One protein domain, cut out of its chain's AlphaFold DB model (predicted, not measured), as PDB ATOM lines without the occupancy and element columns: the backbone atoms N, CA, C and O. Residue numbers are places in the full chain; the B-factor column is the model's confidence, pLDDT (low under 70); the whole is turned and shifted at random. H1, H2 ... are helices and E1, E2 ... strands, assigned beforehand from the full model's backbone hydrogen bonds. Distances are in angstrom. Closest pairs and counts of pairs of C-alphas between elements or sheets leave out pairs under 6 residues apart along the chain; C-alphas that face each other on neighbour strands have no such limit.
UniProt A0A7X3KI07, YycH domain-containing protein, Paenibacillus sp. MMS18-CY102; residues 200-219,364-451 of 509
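Overview. This is residues 200 to 219 and 364 to 451 of the 509 residues of the protein "YycH domain-containing protein" of Paenibacillus sp. MMS18-CY102 (UniProt A0A7X3KI07). A long hairpin, E4 and E5, bends sharply and makes the core of one strongly twisted sheet; E2, with E3 beyond it, pairs with the first part of E5, and E6 pairs with its later part. H1 packs over E6 and E5 near the bend, while H2 only grazes the E2 and E3 part with its residues 441 to 445. The 108 printed residues run E1, E2, E3, H1, E4, E5, E6, H2; the sheet is branched, and its neighbour pairs are antiparallel. The class is mixed, helices and strands, and the whole is only just compact, close to loose, with a radius of gyration of the C-alphas of 15.3 A and a flat outline of 42 by 40 by 21 A.

Arrangement. E1, residues 204 to 207, pairs with no named strand, but residues 200 to 201 pair antiparallel with its residues 204 to 205. E2, residues 211 to 219, has E3, residues 370 to 376, on one side; N 213 and O 374 are 2.8 A apart, within hydrogen-bond range. On the other side of E2 is E5, residues 412 to 423, with N 216 and O 415 at 3.0 A. E5 is also the antiparallel neighbour of E4, residues 395 to 406, at 162 degrees between their directions, with N 403 and O 416 at 2.8 A. E4 bends by 72 degrees at residue 398 and E5 by 72 degrees at residue 419. E6, residues 428 to 433, lies on the same side of E5 as E2, with N 431 and O 419 at 2.7 A. E4, E5 and E6 form a meander, each strand the antiparallel neighbour of the one before, with hairpins E4 and E5, and E5 and E6. H1, residues 379 to 387, is on the sheet at a height of 9.4 A, over E6 and only just over E5, with 3 of its C-alphas falling on E5; its closest C-alphas to E6 are Glu 385 and Val 431, 6.5 A apart. The closest C-alphas of E1 and E4 are those of Val 204 and Ala 397, 5.7 A apart. H2, residues 441 to 451, is apart from H1; its closest C-alpha to E3 is Gly 441, 6.3 A from that of Trp 375. In H1 and H2 every O i to N i+4 pair is within hydrogen-bond range.

Along the chain. E1 begins at C-alpha 204, (285.138, 187.390, 156.504). E2 is 25.8 A long, E3 18.8 A, E4 28.5 A, E5 30.2 A and H2 15.3 A. H2 ends at C-alpha 451, (263.340, 188.945, 145.661).

Size, cuts and confidence. The C-alphas farthest apart are Gly 409 and Ala 451, 48.5 A. Residues 220 to 363 are not printed, and C-alphas 219 and 364 are 6.2 A apart across the cut. Of the links printed whole, none is long. The mean pLDDT of the printed part is 94.0, and no printed residue is under 70.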
ATOM      1  N   GLN A 200     281.074 188.928 151.250       92.50
ATOM      2  CA  GLN A 200     282.325 189.330 151.873       92.50
ATOM      3  C   GLN A 200     282.116 190.641 152.651       92.50
ATOM      4  O   GLN A 200     281.563 191.610 152.134       92.50
ATOM      5  N   VAL A 201     282.542 190.659 153.912       90.81
ATOM      6  CA  VAL A 201     282.528 191.814 154.816       90.81
ATOM      7  C   VAL A 201     283.930 191.935 155.404       90.81
ATOM      8  O   VAL A 201     284.311 191.200 156.316       90.81
ATOM      9  N   GLY A 202     284.740 192.831 154.837       88.00
ATOM     10  CA  GLY A 202     286.169 192.886 155.141       88.00
ATOM     11  C   GLY A 202     286.861 191.575 154.755       88.00
ATOM     12  O   GLY A 202     286.856 191.191 153.588       88.00
ATOM     13  N   ARG A 203     287.443 190.876 155.737       87.25
ATOM     14  CA  ARG A 203     288.163 189.602 155.537       87.25
ATOM     15  C   ARG A 203     287.312 188.353 155.788       87.25
ATOM     16  O   ARG A 203     287.846 187.246 155.712       87.25
ATOM     17  N   VAL A 204     286.034 188.502 156.141       94.00
ATOM     18  CA  VAL A 204     285.138 187.390 156.504       94.00
ATOM     19  C   VAL A 204     283.890 187.351 155.633       94.00
ATOM     20  O   VAL A 204     283.612 188.288 154.893       94.00
ATOM     21  N   TYR A 205     283.122 186.270 155.742       95.69
ATOM     22  CA  TYR A 205     281.887 186.058 154.995       95.69
ATOM     23  C   TYR A 205     280.696 186.056 155.949       95.69
ATOM     24  O   TYR A 205     280.654 185.258 156.883       95.69
ATOM     25  N   ALA A 206     279.721 186.930 155.702       96.94
ATOM     26  CA  ALA A 206     278.484 187.024 156.475       96.94
ATOM     27  C   ALA A 206     277.288 186.569 155.619       96.94
ATOM     28  O   ALA A 206     277.219 186.938 154.442       96.94
ATOM     29  N   PRO A 207     276.343 185.779 156.161       97.44
ATOM     30  CA  PRO A 207     275.197 185.326 155.387       97.44
ATOM     31  C   PRO A 207     274.241 186.484 155.110       97.44
ATOM     32  O   PRO A 207     274.039 187.361 155.949       97.44
ATOM     33  N   ALA A 208     273.611 186.472 153.940       95.56
ATOM     34  CA  ALA A 208     272.652 187.499 153.542       95.56
ATOM     35  C   ALA A 208     271.289 187.362 154.247       95.56
ATOM     36  O   ALA A 208     270.533 188.329 154.291       95.56
ATOM     37  N   VAL A 209     270.990 186.182 154.799       95.94
ATOM     38  CA  VAL A 209     269.758 185.850 155.538       95.94
ATOM     39  C   VAL A 209     270.100 185.086 156.811       95.94
ATOM     40  O   VAL A 209     271.211 184.568 156.939       95.94
ATOM     41  N   SER A 210     269.161 184.994 157.750       97.31
ATOM     42  CA  SER A 210     269.378 184.238 158.980       97.31
ATOM     43  C   SER A 210     269.631 182.755 158.697       97.31
ATOM     44  O   SER A 210     269.035 182.147 157.798       97.31
ATOM     45  N   ILE A 211     270.517 182.154 159.489       96.12
ATOM     46  CA  ILE A 211     270.847 180.729 159.394       96.12
ATOM     47  C   ILE A 211     270.238 179.960 160.556       96.12
ATOM     48  O   ILE A 211     270.154 180.458 161.678       96.12
ATOM     49  N   GLU A 212     269.796 178.742 160.272       95.44
ATOM     50  CA  GLU A 212     269.244 177.856 161.287       95.44
ATOM     51  C   GLU A 212     270.359 177.384 162.224       95.44
ATOM     52  O   GLU A 212     271.453 177.036 161.778       95.44
ATOM     53  N   ALA A 213     270.072 177.363 163.522       95.56
ATOM     54  CA  ALA A 213     270.955 176.836 164.546       95.56
ATOM     55  C   ALA A 213     270.167 176.048 165.597       95.56
ATOM     56  O   ALA A 213     268.947 176.163 165.704       95.56
ATOM     57  N   VAL A 214     270.858 175.236 166.396       94.69
ATOM     58  CA  VAL A 214     270.208 174.361 167.382       94.69
ATOM     59  C   VAL A 214     270.701 174.690 168.779       94.69
ATOM     60  O   VAL A 214     271.854 174.437 169.106       94.69
ATOM     61  N   GLN A 215     269.807 175.204 169.617       96.50
ATOM     62  CA  GLN A 215     270.036 175.283 171.056       96.50
ATOM     63  C   GLN A 215     269.857 173.898 171.679       96.50
ATOM     64  O   GLN A 215     268.950 173.158 171.286       96.50
ATOM     65  N   ALA A 216     270.688 173.555 172.663       97.12
ATOM     66  CA  ALA A 216     270.623 172.267 173.348       97.12
ATOM     67  C   ALA A 216     270.748 172.407 174.872       97.12
ATOM     68  O   ALA A 216     271.474 173.264 175.368       97.12
ATOM     69  N   GLN A 217     270.063 171.530 175.608       97.62
ATOM     70  CA  GLN A 217     270.406 171.217 176.999       97.62
ATOM     71  C   GLN A 217     271.058 169.841 177.018       97.62
ATOM     72  O   GLN A 217     270.532 168.910 176.404       97.62
ATOM     73  N   VAL A 218     272.210 169.735 177.671       97.75
ATOM     74  CA  VAL A 218     273.047 168.537 177.622       97.75
ATOM     75  C   VAL A 218     273.499 168.182 179.027       97.75
ATOM     76  O   VAL A 218     274.188 168.968 179.683       97.75
ATOM     77  N   SER A 219     273.110 166.997 179.484       97.50
ATOM     78  CA  SER A 219     273.632 166.417 180.712       97.50
ATOM     79  C   SER A 219     275.103 166.046 180.547       97.50
ATOM     80  O   SER A 219     275.564 165.731 179.447       97.50
ATOM     81  N   LEU A 364     280.378 165.855 178.212       95.69
ATOM     82  CA  LEU A 364     279.015 165.982 177.705       95.69
ATOM     83  C   LEU A 364     278.516 164.637 177.183       95.69
ATOM     84  O   LEU A 364     279.252 163.936 176.490       95.69
ATOM     85  N   ASN A 365     277.245 164.338 177.432       95.19
ATOM     86  CA  ASN A 365     276.569 163.252 176.737       95.19
ATOM     87  C   ASN A 365     276.515 163.549 175.235       95.19
ATOM     88  O   ASN A 365     276.245 164.676 174.829       95.19
ATOM     89  N   GLU A 366     276.723 162.529 174.400       91.06
ATOM     90  CA  GLU A 366     276.675 162.682 172.937       91.06
ATOM     91  C   GLU A 366     275.286 163.111 172.438       91.06
ATOM     92  O   GLU A 366     275.149 163.831 171.443       91.06
ATOM     93  N   ILE A 367     274.241 162.664 173.137       93.50
ATOM     94  CA  ILE A 367     272.849 162.979 172.837       93.50
ATOM     95  C   ILE A 367     272.374 164.056 173.811       93.50
ATOM     96  O   ILE A 367     272.400 163.871 175.025       93.50
ATOM     97  N   ALA A 368     271.897 165.172 173.259       96.56
ATOM     98  CA  ALA A 368     271.296 166.245 174.044       96.56
ATOM     99  C   ALA A 368     269.978 165.791 174.686       96.56
ATOM    100  O   ALA A 368     269.146 165.179 174.014       96.56
ATOM    101  N   ASP A 369     269.744 166.206 175.930       97.12
ATOM    102  CA  ASP A 369     268.497 165.959 176.662       97.12
ATOM    103  C   ASP A 369     267.306 166.633 175.973       97.12
ATOM    104  O   ASP A 369     266.185 166.126 175.965       97.12
ATOM    105  N   SER A 370     267.543 167.811 175.389       97.00
ATOM    106  CA  SER A 370     266.563 168.513 174.566       97.00
ATOM    107  C   SER A 370     267.242 169.396 173.525       97.00
ATOM    108  O   SER A 370     268.372 169.853 173.714       97.00
ATOM    109  N   LYS A 371     266.536 169.634 172.416       96.19
ATOM    110  CA  LYS A 371     266.968 170.495 171.310       96.19
ATOM    111  C   LYS A 371     265.852 171.463 170.943       96.19
ATOM    112  O   LYS A 371     264.675 171.111 170.986       96.19
ATOM    113  N   THR A 372     266.212 172.680 170.566       95.38
ATOM    114  CA  THR A 372     265.266 173.692 170.091       95.38
ATOM    115  C   THR A 372     265.876 174.442 168.917       95.38
ATOM    116  O   THR A 372     266.983 174.971 169.025       95.38
ATOM    117  N   THR A 373     265.155 174.492 167.797       95.38
ATOM    118  CA  THR A 373     265.566 175.276 166.630       95.38
ATOM    119  C   THR A 373     265.556 176.764 166.969       95.38
ATOM    120  O   THR A 373     264.594 177.295 167.527       95.38
ATOM    121  N   ARG A 374     266.647 177.438 166.624       96.81
ATOM    122  CA  ARG A 374     266.872 178.877 166.749       96.81
ATOM    123  C   ARG A 374     267.421 179.406 165.424       96.81
ATOM    124  O   ARG A 374     267.765 178.636 164.533       96.81
ATOM    125  N   TRP A 375     267.509 180.725 165.295       97.75
ATOM    126  CA  TRP A 375     267.996 181.375 164.080       97.75
ATOM    127  C   TRP A 375     269.064 182.394 164.430       97.75
ATOM    128  O   TRP A 375     268.817 183.292 165.229       97.75
ATOM    129  N   LEU A 376     270.250 182.261 163.851       98.19
ATOM    130  CA  LEU A 376     271.295 183.266 163.962       98.19
ATOM    131  C   LEU A 376     271.044 184.364 162.926       98.19
ATOM    132  O   LEU A 376     270.822 184.030 161.760       98.19
ATOM    133  N   PRO A 377     271.081 185.649 163.317       97.69
ATOM    134  CA  PRO A 377     270.752 186.742 162.410       97.69
ATOM    135  C   PRO A 377     271.724 186.788 161.231       97.69
ATOM    136  O   PRO A 377     272.924 186.585 161.406       97.69
ATOM    137  N   GLY A 378     271.210 187.088 160.042       96.88
ATOM    138  CA  GLY A 378     272.016 187.420 158.868       96.88
ATOM    139  C   GLY A 378     271.806 188.861 158.414       96.88
ATOM    140  O   GLY A 378     271.255 189.698 159.137       96.88
ATOM    141  N   GLY A 379     272.267 189.142 157.200       94.88
ATOM    142  CA  GLY A 379     272.036 190.393 156.492       94.88
ATOM    143  C   GLY A 379     272.481 191.623 157.280       94.88
ATOM    144  O   GLY A 379     273.538 191.655 157.914       94.88
ATOM    145  N   GLU A 380     271.646 192.655 157.236       94.31
ATOM    146  CA  GLU A 380     271.944 193.960 157.825       94.31
ATOM    147  C   GLU A 380     272.069 193.921 159.354       94.31
ATOM    148  O   GLU A 380     272.857 194.670 159.930       94.31
ATOM    149  N   THR A 381     271.313 193.040 160.015       95.75
ATOM    150  CA  THR A 381     271.356 192.884 161.473       95.75
ATOM    151  C   THR A 381     272.747 192.449 161.915       95.75
ATOM    152  O   THR A 381     273.363 193.118 162.738       95.75
ATOM    153  N   LEU A 382     273.277 191.378 161.318       97.31
ATOM    154  CA  LEU A 382     274.616 190.894 161.642       97.31
ATOM    155  C   LEU A 382     275.701 191.899 161.245       97.31
ATOM    156  O   LEU A 382     276.635 192.126 162.011       97.31
ATOM    157  N   ARG A 383     275.559 192.541 160.079       96.06
ATOM    158  CA  ARG A 383     276.516 193.545 159.594       96.06
ATOM    159  C   ARG A 383     276.687 194.691 160.592       96.06
ATOM    160  O   ARG A 383     277.816 195.045 160.914       96.06
ATOM    161  N   LYS A 384     275.582 195.209 161.140       96.06
ATOM    162  CA  LYS A 384     275.611 196.255 162.174       96.06
ATOM    163  C   LYS A 384     276.303 195.804 163.456       96.06
ATOM    164  O   LYS A 384     277.027 196.597 164.048       96.06
ATOM    165  N   GLU A 385     276.102 194.560 163.891       97.12
ATOM    166  CA  GLU A 385     276.797 194.055 165.083       97.12
ATOM    167  C   GLU A 385     278.306 193.926 164.853       97.12
ATOM    168  O   GLU A 385     279.090 194.297 165.722       97.12
ATOM    169  N   LEU A 386     278.734 193.496 163.661       96.69
ATOM    170  CA  LEU A 386     280.157 193.444 163.305       96.69
ATOM    171  C   LEU A 386     280.800 194.838 163.258       96.69
ATOM    172  O   LEU A 386     281.934 195.011 163.700       96.69
ATOM    173  N   GLU A 387     280.081 195.845 162.755       94.50
ATOM    174  CA  GLU A 387     280.565 197.234 162.701       94.50
ATOM    175  C   GLU A 387     280.772 197.860 164.084       94.50
ATOM    176  O   GLU A 387     281.624 198.739 164.233       94.50
ATOM    177  N   ARG A 388     280.019 197.405 165.092       95.50
ATOM    178  CA  ARG A 388     280.123 197.884 166.478       95.50
ATOM    179  C   ARG A 388     281.316 197.319 167.241       95.50
ATOM    180  O   ARG A 388     281.605 197.809 168.327       95.50
ATOM    181  N   LEU A 389     282.000 196.306 166.710       95.56
ATOM    182  CA  LEU A 389     283.171 195.731 167.365       95.56
ATOM    183  C   LEU A 389     284.368 196.685 167.263       95.56
ATOM    184  O   LEU A 389     284.773 197.086 166.168       95.56
ATOM    185  N   ASP A 390     284.990 196.985 168.405       94.19
ATOM    186  CA  ASP A 390     286.167 197.861 168.480       94.19
ATOM    187  C   ASP A 390     287.319 197.340 167.607       94.19
ATOM    188  O   ASP A 390     287.938 198.084 166.846       94.19
ATOM    189  N   ARG A 391     287.551 196.022 167.654       93.31
ATOM    190  CA  ARG A 391     288.629 195.312 166.946       93.31
ATOM    191  C   ARG A 391     288.206 194.763 165.579       93.31
ATOM    192  O   ARG A 391     288.792 193.801 165.088       93.31
ATOM    193  N   ARG A 392     287.191 195.346 164.924       93.31
ATOM    194  CA  ARG A 392     286.625 194.797 163.668       93.31
ATOM    195  C   ARG A 392     287.644 194.563 162.543       93.31
ATOM    196  O   ARG A 392     287.494 193.630 161.763       93.31
ATOM    197  N   ASN A 393     288.700 195.377 162.475       91.19
ATOM    198  CA  ASN A 393     289.745 195.262 161.451       91.19
ATOM    199  C   ASN A 393     290.697 194.075 161.687       91.19
ATOM    200  O   ASN A 393     291.434 193.692 160.784       91.19
ATOM    201  N   GLU A 394     290.690 193.501 162.891       91.12
ATOM    202  CA  GLU A 394     291.519 192.355 163.277       91.12
ATOM    203  C   GLU A 394     290.777 191.017 163.126       91.12
ATOM    204  O   GLU A 394     291.348 189.964 163.418       91.12
ATOM    205  N   ILE A 395     289.507 191.041 162.706       92.88
ATOM    206  CA  ILE A 395     288.690 189.837 162.537       92.88
ATOM    207  C   ILE A 395     289.236 189.012 161.366       92.88
ATOM    208  O   ILE A 395     289.325 189.486 160.233       92.88
ATOM    209  N   VAL A 396     289.542 187.742 161.638       91.19
ATOM    210  CA  VAL A 396     290.033 186.772 160.643       91.19
ATOM    211  C   VAL A 396     289.037 185.650 160.351       91.19
ATOM    212  O   VAL A 396     289.141 184.992 159.314       91.19
ATOM    213  N   ALA A 397     288.045 185.437 161.222       94.12
ATOM    214  CA  ALA A 397     286.965 184.480 160.995       94.12
ATOM    215  C   ALA A 397     285.656 184.928 161.658       94.12
ATOM    216  O   ALA A 397     285.677 185.515 162.740       94.12
ATOM    217  N   LEU A 398     284.539 184.590 161.014       96.88
ATOM    218  CA  LEU A 398     283.170 184.712 161.511       96.88
ATOM    219  C   LEU A 398     282.520 183.335 161.381       96.88
ATOM    220  O   LEU A 398     282.524 182.758 160.295       96.88
ATOM    221  N   PHE A 399     282.012 182.787 162.477       97.00
ATOM    222  CA  PHE A 399     281.487 181.423 162.502       97.00
ATOM    223  C   PHE A 399     280.375 181.282 163.545       97.00
ATOM    224  O   PHE A 399     280.388 181.986 164.561       97.00
ATOM    225  N   PRO A 400     279.402 180.387 163.318       97.62
ATOM    226  CA  PRO A 400     278.440 180.045 164.344       97.62
ATOM    227  C   PRO A 400     279.123 179.203 165.429       97.62
ATOM    228  O   PRO A 400     279.957 178.345 165.137       97.62
ATOM    229  N   ALA A 401     278.769 179.436 166.687       97.69
ATOM    230  CA  ALA A 401     279.355 178.766 167.843       97.69
ATOM    231  C   ALA A 401     278.310 178.556 168.945       97.69
ATOM    232  O   ALA A 401     277.188 179.055 168.841       97.69
ATOM    233  N   MET A 402     278.678 177.836 170.006       97.56
ATOM    234  CA  MET A 402     277.835 177.663 171.193       97.56
ATOM    235  C   MET A 402     278.437 178.384 172.391       97.56
ATOM    236  O   MET A 402     279.539 178.051 172.829       97.56
ATOM    237  N   GLN A 403     277.689 179.331 172.949       96.50
ATOM    238  CA  GLN A 403     277.949 179.858 174.280       96.50
ATOM    239  C   GLN A 403     277.446 178.843 175.308       96.50
ATOM    240  O   GLN A 403     276.313 178.365 175.215       96.50
ATOM    241  N   VAL A 404     278.285 178.502 176.285       95.75
ATOM    242  CA  VAL A 404     277.965 177.479 177.286       95.75
ATOM    243  C   VAL A 404     277.676 178.129 178.630       95.75
ATOM    244  O   VAL A 404     278.456 178.947 179.111       95.75
ATOM    245  N   SER A 405     276.566 177.743 179.260       93.94
ATOM    246  CA  SER A 405     276.219 178.179 180.614       93.94
ATOM    247  C   SER A 405     275.711 177.014 181.475       93.94
ATOM    248  O   SER A 405     274.934 176.180 180.995       93.94
ATOM    249  N   PRO A 406     276.133 176.910 182.747       93.31
ATOM    250  CA  PRO A 406     275.655 175.862 183.637       93.31
ATOM    251  C   PRO A 406     274.233 176.138 184.129       93.31
ATOM    252  O   PRO A 406     273.886 177.261 184.498       93.31
ATOM    253  N   LYS A 407     273.409 175.090 184.200       92.25
ATOM    254  CA  LYS A 407     272.087 175.158 184.825       92.25
ATOM    255  C   LYS A 407     272.222 174.975 186.336       92.25
ATOM    256  O   LYS A 407     272.691 173.945 186.811       92.25
ATOM    257  N   VAL A 408     271.790 175.972 187.106       86.94
ATOM    258  CA  VAL A 408     271.903 175.953 188.572       86.94
ATOM    259  C   VAL A 408     271.181 174.735 189.158       86.94
ATOM    260  O   VAL A 408     270.011 174.498 188.865       86.94
ATOM    261  N   GLY A 409     271.883 173.979 190.010       85.44
ATOM    262  CA  GLY A 409     271.326 172.832 190.734       85.44
ATOM    263  C   GLY A 409     271.157 171.551 189.908       85.44
ATOM    264  O   GLY A 409     270.539 170.611 190.396       85.44
ATOM    265  N   ALA A 410     271.692 171.493 188.685       91.00
ATOM    266  CA  ALA A 410     271.643 170.309 187.832       91.00
ATOM    267  C   ALA A 410     272.989 170.071 187.131       91.00
ATOM    268  O   ALA A 410     273.700 171.018 186.805       91.00
ATOM    269  N   ASN A 411     273.311 168.811 186.824       94.56
ATOM    270  CA  ASN A 411     274.457 168.461 185.973       94.56
ATOM    271  C   ASN A 411     274.099 168.614 184.485       94.56
ATOM    272  O   ASN A 411     274.223 167.674 183.707       94.56
ATOM    273  N   VAL A 412     273.594 169.792 184.115       96.81
ATOM    274  CA  VAL A 412     273.139 170.119 182.760       96.81
ATOM    275  C   VAL A 412     273.785 171.426 182.321       96.81
ATOM    276  O   VAL A 412     273.758 172.417 183.055       96.81
ATOM    277  N   LEU A 413     274.332 171.442 181.108       96.44
ATOM    278  CA  LEU A 413     274.807 172.648 180.437       96.44
ATOM    279  C   LEU A 413     273.793 173.088 179.378       96.44
ATOM    280  O   LEU A 413     273.239 172.267 178.645       96.44
ATOM    281  N   THR A 414     273.555 174.395 179.298       96.75
ATOM    282  CA  THR A 414     272.809 175.025 178.206       96.75
ATOM    283  C   THR A 414     273.805 175.499 177.157       96.75
ATOM    284  O   THR A 414     274.730 176.248 177.471       96.75
ATOM    285  N   LEU A 415     273.614 175.049 175.920       97.25
ATOM    286  CA  LEU A 415     274.415 175.412 174.757       97.25
ATOM    287  C   LEU A 415     273.560 176.319 173.873       97.25
ATOM    288  O   LEU A 415     272.597 175.859 173.251       97.25
ATOM    289  N   GLU A 416     273.887 177.607 173.856       97.00
ATOM    290  CA  GLU A 416     273.138 178.629 173.130       97.00
ATOM    291  C   GLU A 416     273.882 179.060 171.863       97.00
ATOM    292  O   GLU A 416     275.042 179.470 171.948       97.00
ATOM    293  N   PRO A 417     273.240 179.000 170.682       97.69
ATOM    294  CA  PRO A 417     273.890 179.393 169.448       97.69
ATOM    295  C   PRO A 417     274.122 180.903 169.404       97.69
ATOM    296  O   PRO A 417     273.207 181.703 169.630       97.69
ATOM    297  N   VAL A 418     275.342 181.277 169.032       98.00
ATOM    298  CA  VAL A 418     275.777 182.661 168.831       98.00
ATOM    299  C   VAL A 418     276.588 182.782 167.543       98.00
ATOM    300  O   VAL A 418     277.207 181.819 167.088       98.00
ATOM    301  N   TRP A 419     276.632 183.981 166.968       98.25
ATOM    302  CA  TRP A 419     277.727 184.341 166.070       98.25
ATOM    303  C   TRP A 419     278.965 184.649 166.890       98.25
ATOM    304  O   TRP A 419     278.876 185.363 167.888       98.25
ATOM    305  N   ALA A 420     280.117 184.162 166.448       97.25
ATOM    306  CA  ALA A 420     281.401 184.437 167.062       97.25
ATOM    307  C   ALA A 420     282.404 184.929 166.023       97.25
ATOM    308  O   ALA A 420     282.388 184.505 164.866       97.25
ATOM    309  N   VAL A 421     283.304 185.802 166.461       96.12
ATOM    310  CA  VAL A 421     284.476 186.215 165.691       96.12
ATOM    311  C   VAL A 421     285.738 185.659 166.321       96.12
ATOM    312  O   VAL A 421     285.816 185.495 167.540       96.12
ATOM    313  N   ARG A 422     286.742 185.396 165.485       92.94
ATOM    314  CA  ARG A 422     288.124 185.174 165.918       92.94
ATOM    315  C   ARG A 422     289.008 186.291 165.388       92.94
ATOM    316  O   ARG A 422     288.904 186.652 164.213       92.94
ATOM    317  N   TYR A 423     289.886 186.789 166.247       90.38
ATOM    318  CA  TYR A 423     290.881 187.804 165.927       90.38
ATOM    319  C   TYR A 423     292.228 187.171 165.544       90.38
ATOM    320  O   TYR A 423     292.472 185.990 165.802       90.38
ATOM    321  N   ALA A 424     293.118 187.955 164.933       83.12
ATOM    322  CA  ALA A 424     294.440 187.505 164.473       83.12
ATOM    323  C   ALA A 424     295.383 186.996 165.591       83.12
ATOM    324  O   ALA A 424     296.396 186.349 165.316       83.12
ATOM    325  N   ASP A 425     295.082 187.289 166.858       81.19
ATOM    326  CA  ASP A 425     295.787 186.751 168.031       81.19
ATOM    327  C   ASP A 425     295.246 185.386 168.508       81.19
ATOM    328  O   ASP A 425     295.816 184.770 169.411       81.19
ATOM    329  N   GLY A 426     294.169 184.899 167.887       83.62
ATOM    330  CA  GLY A 426     293.483 183.655 168.229       83.62
ATOM    331  C   GLY A 426     292.356 183.820 169.252       83.62
ATOM    332  O   GLY A 426     291.595 182.870 169.460       83.62
ATOM    333  N   THR A 427     292.198 185.002 169.859       87.62
ATOM    334  CA  THR A 427     291.096 185.281 170.791       87.62
ATOM    335  C   THR A 427     289.752 185.242 170.072       87.62
ATOM    336  O   THR A 427     289.642 185.583 168.890       87.62
ATOM    337  N   GLN A 428     288.724 184.774 170.779       92.19
ATOM    338  CA  GLN A 428     287.368 184.633 170.254       92.19
ATOM    339  C   GLN A 428     286.398 185.473 171.080       92.19
ATOM    340  O   GLN A 428     286.567 185.608 172.290       92.19
ATOM    341  N   GLN A 429     285.380 186.023 170.422       93.31
ATOM    342  CA  GLN A 429     284.352 186.839 171.056       93.31
ATOM    343  C   GLN A 429     282.986 186.541 170.432       93.31
ATOM    344  O   GLN A 429     282.852 186.515 169.208       93.31
ATOM    345  N   ALA A 430     281.967 186.351 171.273       96.00
ATOM    346  CA  ALA A 430     280.580 186.299 170.826       96.00
ATOM    347  C   ALA A 430     280.133 187.686 170.329       96.00
ATOM    348  O   ALA A 430     280.355 188.700 170.988       96.00
ATOM    349  N   VAL A 431     279.508 187.719 169.157       96.62
ATOM    350  CA  VAL A 431     279.026 188.933 168.488       96.62
ATOM    351  C   VAL A 431     277.567 189.179 168.827       96.62
ATOM    352  O   VAL A 431     277.200 190.256 169.281       96.62
ATOM    353  N   THR A 432     276.718 188.182 168.584       97.00
ATOM    354  CA  THR A 432     275.278 188.302 168.799       97.00
ATOM    355  C   THR A 432     274.642 186.936 169.000       97.00
ATOM    356  O   THR A 432     275.092 185.935 168.431       97.00
ATOM    357  N   ALA A 433     273.609 186.895 169.835       96.94
ATOM    358  CA  ALA A 433     272.854 185.686 170.123       96.94
ATOM    359  C   ALA A 433     271.847 185.371 169.010       96.94
ATOM    360  O   ALA A 433     271.524 186.208 168.164       96.94
ATOM    361  N   ALA A 434     271.317 184.152 169.032       97.12
ATOM    362  CA  ALA A 434     270.200 183.806 168.173       97.12
ATOM    363  C   ALA A 434     268.963 184.683 168.432       97.12
ATOM    364  O   ALA A 434     268.648 185.061 169.563       97.12
ATOM    365  N   LEU A 435     268.219 184.935 167.357       96.88
ATOM    366  CA  LEU A 435     266.964 185.673 167.334       96.88
ATOM    367  C   LEU A 435     265.942 185.093 168.329       96.88
ATOM    368  O   LEU A 435     266.031 183.907 168.688       96.88
ATOM    369  N   PRO A 436     264.973 185.909 168.793       93.81
ATOM    370  CA  PRO A 436     263.984 185.492 169.781       93.81
ATOM    371  C   PRO A 436     263.262 184.195 169.413       93.81
ATOM    372  O   PRO A 436     263.060 183.873 168.239       93.81
ATOM    373  N   VAL A 437     262.850 183.454 170.441       90.69
ATOM    374  CA  VAL A 437     262.055 182.233 170.268       90.69
ATOM    375  C   VAL A 437     260.798 182.556 169.455       90.69
ATOM    376  O   VAL A 437     260.098 183.522 169.750       90.69
ATOM    377  N   GLY A 438     260.525 181.748 168.429       88.44
ATOM    378  CA  GLY A 438     259.387 181.929 167.522       88.44
ATOM    379  C   GLY A 438     259.686 182.711 166.239       88.44
ATOM    380  O   GLY A 438     258.799 182.809 165.395       88.44
ATOM    381  N   TYR A 439     260.904 183.234 166.044       93.38
ATOM    382  CA  TYR A 439     261.304 183.798 164.750       93.38
ATOM    383  C   TYR A 439     261.282 182.724 163.645       93.38
ATOM    384  O   TYR A 439     261.901 181.670 163.796       93.38
ATOM    385  N   ASP A 440     260.590 182.997 162.533       90.44
ATOM    386  CA  ASP A 440     260.534 182.116 161.357       90.44
ATOM    387  C   ASP A 440     261.558 182.556 160.298       90.44
ATOM    388  O   ASP A 440     261.244 183.288 159.358       90.44
ATOM    389  N   GLY A 441     262.799 182.082 160.426       90.50
ATOM    390  CA  GLY A 441     263.822 182.323 159.403       90.50
ATOM    391  C   GLY A 441     263.580 181.569 158.091       90.50
ATOM    392  O   GLY A 441     264.167 181.915 157.065       90.50
ATOM    393  N   ALA A 442     262.678 180.581 158.063       90.50
ATOM    394  CA  ALA A 442     262.295 179.937 156.812       90.50
ATOM    395  C   ALA A 442     261.420 180.870 155.960       90.50
ATOM    396  O   ALA A 442     261.542 180.851 154.734       90.50
ATOM    397  N   ALA A 443     260.579 181.707 156.580       91.00
ATOM    398  CA  ALA A 443     259.867 182.779 155.879       91.00
ATOM    399  C   ALA A 443     260.832 183.812 155.290       91.00
ATOM    400  O   ALA A 443     260.756 184.073 154.091       91.00
ATOM    401  N   GLU A 444     261.794 184.302 156.082       92.50
ATOM    402  CA  GLU A 444     262.821 185.243 155.605       92.50
ATOM    403  C   GLU A 444     263.557 184.695 154.372       92.50
ATOM    404  O   GLU A 444     263.730 185.391 153.370       92.50
ATOM    405  N   ARG A 445     263.942 183.412 154.403       90.00
ATOM    406  CA  ARG A 445     264.613 182.761 153.273       90.00
ATOM    407  C   ARG A 445     263.737 182.697 152.019       90.00
ATOM    408  O   ARG A 445     264.243 182.952 150.927       90.00
ATOM    409  N   ARG A 446     262.446 182.364 152.153       91.38
ATOM    410  CA  ARG A 446     261.503 182.340 151.017       91.38
ATOM    411  C   ARG A 446     261.360 183.729 150.390       91.38
ATOM    412  O   ARG A 446     261.416 183.849 149.167       91.38
ATOM    413  N   ASP A 447     261.246 184.765 151.216       91.12
ATOM    414  CA  ASP A 447     261.130 186.152 150.758       91.12
ATOM    415  C   ASP A 447     262.403 186.618 150.040       91.12
ATOM    416  O   ASP A 447     262.331 187.232 148.970       91.12
ATOM    417  N   TYR A 448     263.574 186.261 150.575       89.38
ATOM    418  CA  TYR A 448     264.860 186.545 149.942       89.38
ATOM    419  C   TYR A 448     264.977 185.888 148.561       89.38
ATOM    420  O   TYR A 448     265.319 186.557 147.585       89.38
ATOM    421  N   GLN A 449     264.649 184.597 148.449       87.44
ATOM    422  CA  GLN A 449     264.684 183.877 147.171       87.44
ATOM    423  C   GLN A 449     263.721 184.499 146.148       87.44
ATOM    424  O   GLN A 449     264.095 184.716 144.995       87.44
ATOM    425  N   ALA A 450     262.507 184.866 146.570       89.38
ATOM    426  CA  ALA A 450     261.539 185.532 145.703       89.38
ATOM    427  C   ALA A 450     262.029 186.908 145.209       89.38
ATOM    428  O   ALA A 450     261.762 187.284 144.063       89.38
ATOM    429  N   ALA A 451     262.750 187.663 146.045       88.69
ATOM    430  CA  ALA A 451     263.340 188.945 145.661       88.69
ATOM    431  C   ALA A 451     264.465 188.781 144.623       88.69
ATOM    432  O   ALA A 451     264.495 189.529 143.643       88.69
TER     433      ALA A 451